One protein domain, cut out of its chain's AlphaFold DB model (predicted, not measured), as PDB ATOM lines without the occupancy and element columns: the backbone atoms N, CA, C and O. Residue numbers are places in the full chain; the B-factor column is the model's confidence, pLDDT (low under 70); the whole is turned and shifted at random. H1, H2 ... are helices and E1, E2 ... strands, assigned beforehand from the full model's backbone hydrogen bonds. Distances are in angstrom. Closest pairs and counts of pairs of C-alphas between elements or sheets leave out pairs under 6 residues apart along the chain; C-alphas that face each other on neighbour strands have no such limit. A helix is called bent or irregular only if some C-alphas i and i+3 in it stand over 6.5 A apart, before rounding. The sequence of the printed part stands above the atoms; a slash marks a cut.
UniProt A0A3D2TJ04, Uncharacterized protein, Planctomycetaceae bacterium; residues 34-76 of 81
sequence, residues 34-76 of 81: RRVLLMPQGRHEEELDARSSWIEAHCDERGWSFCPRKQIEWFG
ATOM      1  N   ARG A  34     167.899 -78.717  33.680       93.81
ATOM      2  CA  ARG A  34     167.459 -79.288  34.963       93.81
ATOM      3  C   ARG A  34     168.560 -80.058  35.693       93.81
ATOM      4  O   ARG A  34     168.454 -80.286  36.897       93.81
ATOM      5  N   ARG A  35     169.610 -80.479  34.979       95.06
ATOM      6  CA  ARG A  35     170.792 -81.166  35.528       95.06
ATOM      7  C   ARG A  35     171.900 -80.204  35.950       95.06
ATOM      8  O   ARG A  35     172.909 -80.670  36.481       95.06
ATOM      9  N   VAL A  36     171.729 -78.906  35.719       96.88
ATOM     10  CA  VAL A  36     172.613 -77.854  36.217       96.88
ATOM     11  C   VAL A  36     172.127 -77.454  37.601       96.88
ATOM     12  O   VAL A  36     170.979 -77.052  37.767       96.88
ATOM     13  N   LEU A  37     172.983 -77.618  38.604       97.94
ATOM     14  CA  LEU A  37     172.692 -77.302  39.993       97.94
ATOM     15  C   LEU A  37     173.568 -76.135  40.446       97.94
ATOM     16  O   LEU A  37     174.794 -76.228  40.361       97.94
ATOM     17  N   LEU A  38     172.965 -75.086  40.998       98.19
ATOM     18  CA  LEU A  38     173.700 -74.003  41.651       98.19
ATOM     19  C   LEU A  38     173.646 -74.156  43.167       98.19
ATOM     20  O   LEU A  38     172.578 -74.336  43.748       98.19
ATOM     21  N   MET A  39     174.806 -74.079  43.811       97.50
ATOM     22  CA  MET A  39     174.948 -74.133  45.260       97.50
ATOM     23  C   MET A  39     175.608 -72.853  45.777       97.50
ATOM     24  O   MET A  39     176.683 -72.509  45.288       97.50
ATOM     25  N   PRO A  40     175.048 -72.188  46.799       97.44
ATOM     26  CA  PRO A  40     175.686 -71.028  47.407       97.44
ATOM     27  C   PRO A  40     177.002 -71.417  48.094       97.44
ATOM     28  O   PRO A  40     177.096 -72.440  48.787       97.44
ATOM     29  N   GLN A  41     178.029 -70.589  47.920       96.56
ATOM     30  CA  GLN A  41     179.255 -70.639  48.705       96.56
ATOM     31  C   GLN A  41     179.020 -70.015  50.083       96.56
ATOM     32  O   GLN A  41     178.437 -68.946  50.208       96.56
ATOM     33  N   GLY A  42     179.511 -70.664  51.133       93.88
ATOM     34  CA  GLY A  42     179.420 -70.131  52.488       93.88
ATOM     35  C   GLY A  42     179.817 -71.161  53.532       93.88
ATOM     36  O   GLY A  42     179.886 -72.364  53.242       93.88
ATOM     37  N   ARG A  43     180.109 -70.677  54.740       93.31
ATOM     38  CA  ARG A  43     180.344 -71.507  55.934       93.31
ATOM     39  C   ARG A  43     179.294 -71.264  57.013       93.31
ATOM     40  O   ARG A  43     179.084 -72.136  57.852       93.31
ATOM     41  N   HIS A  44     178.633 -70.116  56.981       91.81
ATOM     42  CA  HIS A  44     177.594 -69.741  57.928       91.81
ATOM     43  C   HIS A  44     176.233 -69.650  57.238       91.81
ATOM     44  O   HIS A  44     176.152 -69.346  56.052       91.81
ATOM     45  N   GLU A  45     175.165 -69.918  57.986       90.94
ATOM     46  CA  GLU A  45     173.789 -69.883  57.473       90.94
ATOM     47  C   GLU A  45     173.433 -68.506  56.897       90.94
ATOM     48  O   GLU A  45     172.969 -68.426  55.769       90.94
ATOM     49  N   GLU A  46     173.799 -67.423  57.586       92.38
ATOM     50  CA  GLU A  46     173.572 -66.045  57.120       92.38
ATOM     51  C   GLU A  46     174.196 -65.768  55.739       92.38
ATOM     52  O   GLU A  46     173.599 -65.107  54.888       92.38
ATOM     53  N   GLU A  47     175.396 -66.301  55.488       93.56
ATOM     54  CA  GLU A  47     176.085 -66.164  54.201       93.56
ATOM     55  C   GLU A  47     175.388 -66.946  53.087       93.56
ATOM     56  O   GLU A  47     175.385 -66.511  51.931       93.56
ATOM     57  N   LEU A  48     174.859 -68.122  53.434       94.44
ATOM     58  CA  LEU A  48     174.149 -68.995  52.513       94.44
ATOM     59  C   LEU A  48     172.783 -68.405  52.183       94.44
ATOM     60  O   LEU A  48     172.456 -68.341  51.007       94.44
ATOM     61  N   ASP A  49     172.025 -67.914  53.158       93.31
ATOM     62  CA  ASP A  49     170.700 -67.314  52.957       93.31
ATOM     63  C   ASP A  49     170.768 -66.046  52.102       93.31
ATOM     64  O   ASP A  49     170.005 -65.885  51.139       93.31
ATOM     65  N   ALA A  50     171.745 -65.178  52.393       94.12
ATOM     66  CA  ALA A  50     171.988 -63.970  51.613       94.12
ATOM     67  C   ALA A  50     172.269 -64.288  50.136       94.12
ATOM     68  O   ALA A  50     171.859 -63.533  49.255       94.12
ATOM     69  N   ARG A  51     172.946 -65.412  49.855       95.38
ATOM     70  CA  ARG A  51     173.238 -65.857  48.485       95.38
ATOM     71  C   ARG A  51     172.097 -66.632  47.837       95.38
ATOM     72  O   ARG A  51     171.796 -66.406  46.671       95.38
ATOM     73  N   SER A  52     171.445 -67.506  48.595       94.56
ATOM     74  CA  SER A  52     170.335 -68.348  48.129       94.56
ATOM     75  C   SER A  52     169.236 -67.495  47.511       94.56
ATOM     76  O   SER A  52     168.800 -67.773  46.400       94.56
ATOM     77  N   SER A  53     168.913 -66.372  48.162       92.12
ATOM     78  CA  SER A  53     167.863 -65.447  47.729       92.12
ATOM     79  C   SER A  53     168.005 -64.975  46.275       92.12
ATOM     80  O   SER A  53     167.008 -64.889  45.562       92.12
ATOM     81  N   TRP A  54     169.222 -64.667  45.811       95.31
ATOM     82  CA  TRP A  54     169.438 -64.226  44.426       95.31
ATOM     83  C   TRP A  54     169.820 -65.373  43.483       95.31
ATOM     84  O   TRP A  54     169.504 -65.313  42.296       95.31
ATOM     85  N   ILE A  55     170.447 -66.443  43.983       96.25
ATOM     86  CA  ILE A  55     170.756 -67.630  43.171       96.25
ATOM     87  C   ILE A  55     169.466 -68.339  42.740       96.25
ATOM     88  O   ILE A  55     169.366 -68.742  41.583       96.25
ATOM     89  N   GLU A  56     168.481 -68.478  43.630       95.50
ATOM     90  CA  GLU A  56     167.188 -69.102  43.319       95.50
ATOM     91  C   GLU A  56     166.481 -68.389  42.163       95.50
ATOM     92  O   GLU A  56     166.084 -69.037  41.195       95.50
ATOM     93  N   ALA A  57     166.442 -67.052  42.193       95.19
ATOM     94  CA  ALA A  57     165.869 -66.258  41.109       95.19
ATOM     95  C   ALA A  57     166.553 -66.540  39.757       95.19
ATOM     96  O   ALA A  57     165.886 -66.728  38.741       95.19
ATOM     97  N   HIS A  58     167.885 -66.641  39.736       94.75
ATOM     98  CA  HIS A  58     168.619 -66.937  38.503       94.75
ATOM     99  C   HIS A  58     168.490 -68.386  38.034       94.75
ATOM    100  O   HIS A  58     168.571 -68.636  36.826       94.75
ATOM    101  N   CYS A  59     168.293 -69.330  38.958       95.62
ATOM    102  CA  CYS A  59     167.947 -70.704  38.619       95.62
ATOM    103  C   CYS A  59     166.602 -70.755  37.891       95.62
ATOM    104  O   CYS A  59     166.522 -71.350  36.814       95.62
ATOM    105  N   ASP A  60     165.586 -70.080  38.431       94.25
ATOM    106  CA  ASP A  60     164.242 -70.034  37.853       94.25
ATOM    107  C   ASP A  60     164.242 -69.407  36.451       94.25
ATOM    108  O   ASP A  60     163.625 -69.944  35.530       94.25
ATOM    109  N   GLU A  61     164.997 -68.320  36.252       94.62
ATOM    110  CA  GLU A  61     165.155 -67.656  34.948       94.62
ATOM    111  C   GLU A  61     165.747 -68.575  33.865       94.62
ATOM    112  O   GLU A  61     165.380 -68.473  32.692       94.62
ATOM    113  N   ARG A  62     166.676 -69.463  34.240       93.81
ATOM    114  CA  ARG A  62     167.449 -70.305  33.305       93.81
ATOM    115  C   ARG A  62     166.956 -71.750  33.225       93.81
ATOM    116  O   ARG A  62     167.433 -72.522  32.393       93.81
ATOM    117  N   GLY A  63     166.007 -72.133  34.080       95.12
ATOM    118  CA  GLY A  63     165.564 -73.519  34.232       95.12
ATOM    119  C   GLY A  63     166.614 -74.427  34.882       95.12
ATOM    120  O   GLY A  63     166.601 -75.638  34.649       95.12
ATOM    121  N   TRP A  64     167.530 -73.846  35.660       96.88
ATOM    122  CA  TRP A  64     168.492 -74.578  36.482       96.88
ATOM    123  C   TRP A  64     167.878 -74.963  37.829       96.88
ATOM    124  O   TRP A  64     166.826 -74.468  38.225       96.88
ATOM    125  N   SER A  65     168.545 -75.861  38.547       97.38
ATOM    126  CA  SER A  65     168.108 -76.331  39.859       97.38
ATOM    127  C   SER A  65     168.895 -75.653  40.980       97.38
ATOM    128  O   SER A  65     170.125 -75.665  40.993       97.38
ATOM    129  N   PHE A  66     168.206 -75.127  41.988       97.19
ATOM    130  CA  PHE A  66     168.860 -74.671  43.211       97.19
ATOM    131  C   PHE A  66     169.218 -75.851  44.132       97.19
ATOM    132  O   PHE A  66     168.428 -76.776  44.328       97.19
ATOM    133  N   CYS A  67     170.423 -75.836  44.703       96.38
ATOM    134  CA  CYS A  67     170.942 -76.883  45.578       96.38
ATOM    135  C   CYS A  67     171.464 -76.276  46.895       96.38
ATOM    136  O   CYS A  67     172.632 -75.874  46.965       96.38
ATOM    137  N   PRO A  68     170.645 -76.241  47.965       94.50
ATOM    138  CA  PRO A  68     171.051 -75.667  49.242       94.50
ATOM    139  C   PRO A  68     172.145 -76.498  49.915       94.50
ATOM    140  O   PRO A  68     172.246 -77.721  49.751       94.50
ATOM    141  N   ARG A  69     172.964 -75.846  50.743       94.38
ATOM    142  CA  ARG A  69     174.035 -76.505  51.499       94.38
ATOM    143  C   ARG A  69     173.517 -77.086  52.817       94.38
ATOM    144  O   ARG A  69     173.922 -76.665  53.895       94.38
ATOM    145  N   LYS A  70     172.666 -78.116  52.707       92.25
ATOM    146  CA  LYS A  70     171.973 -78.766  53.840       92.25
ATOM    147  C   LYS A  70     172.884 -79.239  54.974       92.25
ATOM    148  O   LYS A  70     172.470 -79.216  56.121       92.25
ATOM    149  N   GLN A  71     174.127 -79.626  54.678       93.00
ATOM    150  CA  GLN A  71     175.083 -80.006  55.723       93.00
ATOM    151  C   GLN A  71     175.324 -78.863  56.726       93.00
ATOM    152  O   GLN A  71     175.361 -79.119  57.923       93.00
ATOM    153  N   ILE A  72     175.433 -77.614  56.259       92.38
ATOM    154  CA  ILE A  72     175.635 -76.458  57.143       92.38
ATOM    155  C   ILE A  72     174.336 -76.104  57.867       92.38
ATOM    156  O   ILE A  72     174.379 -75.857  59.065       92.38
ATOM    157  N   GLU A  73     173.199 -76.142  57.172       89.12
ATOM    158  CA  GLU A  73     171.873 -75.909  57.768       89.12
ATOM    159  C   GLU A  73     171.583 -76.883  58.923       89.12
ATOM    160  O   GLU A  73     171.083 -76.492  59.971       89.12
ATOM    161  N   TRP A  74     171.917 -78.166  58.763       92.06
ATOM    162  CA  TRP A  74     171.586 -79.185  59.763       92.06
ATOM    163  C   TRP A  74     172.634 -79.349  60.856       92.06
ATOM    164  O   TRP A  74     172.285 -79.661  61.994       92.06
ATOM    165  N   PHE A  75     173.912 -79.184  60.523       92.31
ATOM    166  CA  PHE A  75     175.007 -79.555  61.421       92.31
ATOM    167  C   PHE A  75     175.982 -78.410  61.708       92.31
ATOM    168  O   PHE A  75     176.852 -78.544  62.567       92.31
ATOM    169  N   GLY A  76     175.851 -77.278  61.017       90.19
ATOM    170  CA  GLY A  76     176.829 -76.197  61.031       90.19
ATOM    171  C   GLY A  76     178.098 -76.529  60.239       90.19
ATOM    172  O   GLY A  76     178.268 -77.607  59.666       90.19
TER     173      GLY A  76
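What this domain is: This is residues 34 to 76 of the 81 residues of an uncharacterized protein of Planctomycetaceae bacterium (UniProt A0A3D2TJ04). One long, kinked helix, H1, makes one side of a small elongated body, and the strand E1 and the extended link of residues 63 to 69 run lengthwise side by side across from it. The printed part makes three lengthwise passes, out along E1, back along H1 and out again through that link, which leads to the short helix H2 at the same end of the body as the beginning of H1. The printed part has 43 residues, with one named strand and two named helices in the order E1, H1, H2, and the class is mostly helix. It is compact, with a radius of gyration of the C-alphas of 10.4 A, and its C-alphas span 29 by 18 by 12 A.

Where its parts are: H1, the longest helix, holds residues 45 to 62 and measures 25.0 A from first to last C-alpha. It begins with C-alpha 45 at (173.789, -69.883, 57.473) and ends with C-alpha 62 at (167.449, -70.305, 33.305). The strand before it, E1, holds residues 36 to 40 and measures 13.5 A, with C-alpha 36 at (172.613, -77.854, 36.217). H2 holds residues 70 to 75 and measures 8.2 A, ending with C-alpha 75 at (175.007, -79.555, 61.421).

How they stand to each other: H1 has a kink of 35 degrees near residue 54, but it is not bent. E1 and H1 have 7 pairs of C-alphas within 8 A, and their closest C-alphas, those of Pro 40 and Leu 48, are 5.7 A apart. E1 pairs with no named strand, yet its residues 37 to 38 form a short parallel pairing with residues 65 to 66, which lie in the link from H1 to H2. H1 and H2 are close but not clearly touching, with 2 pairs of C-alphas within 8 A. Their closest C-alphas, those of Glu 45 and Glu 73, are 6.3 A apart. The two helices run opposite ways at a shallow tilt of 17 degrees. E1 and H2 are apart. In H2 every pair of O i and N i+4 is within hydrogen-bond range, and in H1 12 of 14 such pairs are.

The domain as a whole: The two C-alphas farthest apart, those of Glu 61 and Phe 75, are 30.7 A from each other, and the first and last printed C-alphas, those of Arg 34 and Gly 76, are 27.9 A apart. The printed part has no cut. The link from E1 to H1 is tight, with 4 residues, and the link from H1 to H2 is short, with 7 residues. The mean pLDDT of the printed part is 94.5, and no printed residue is under 70.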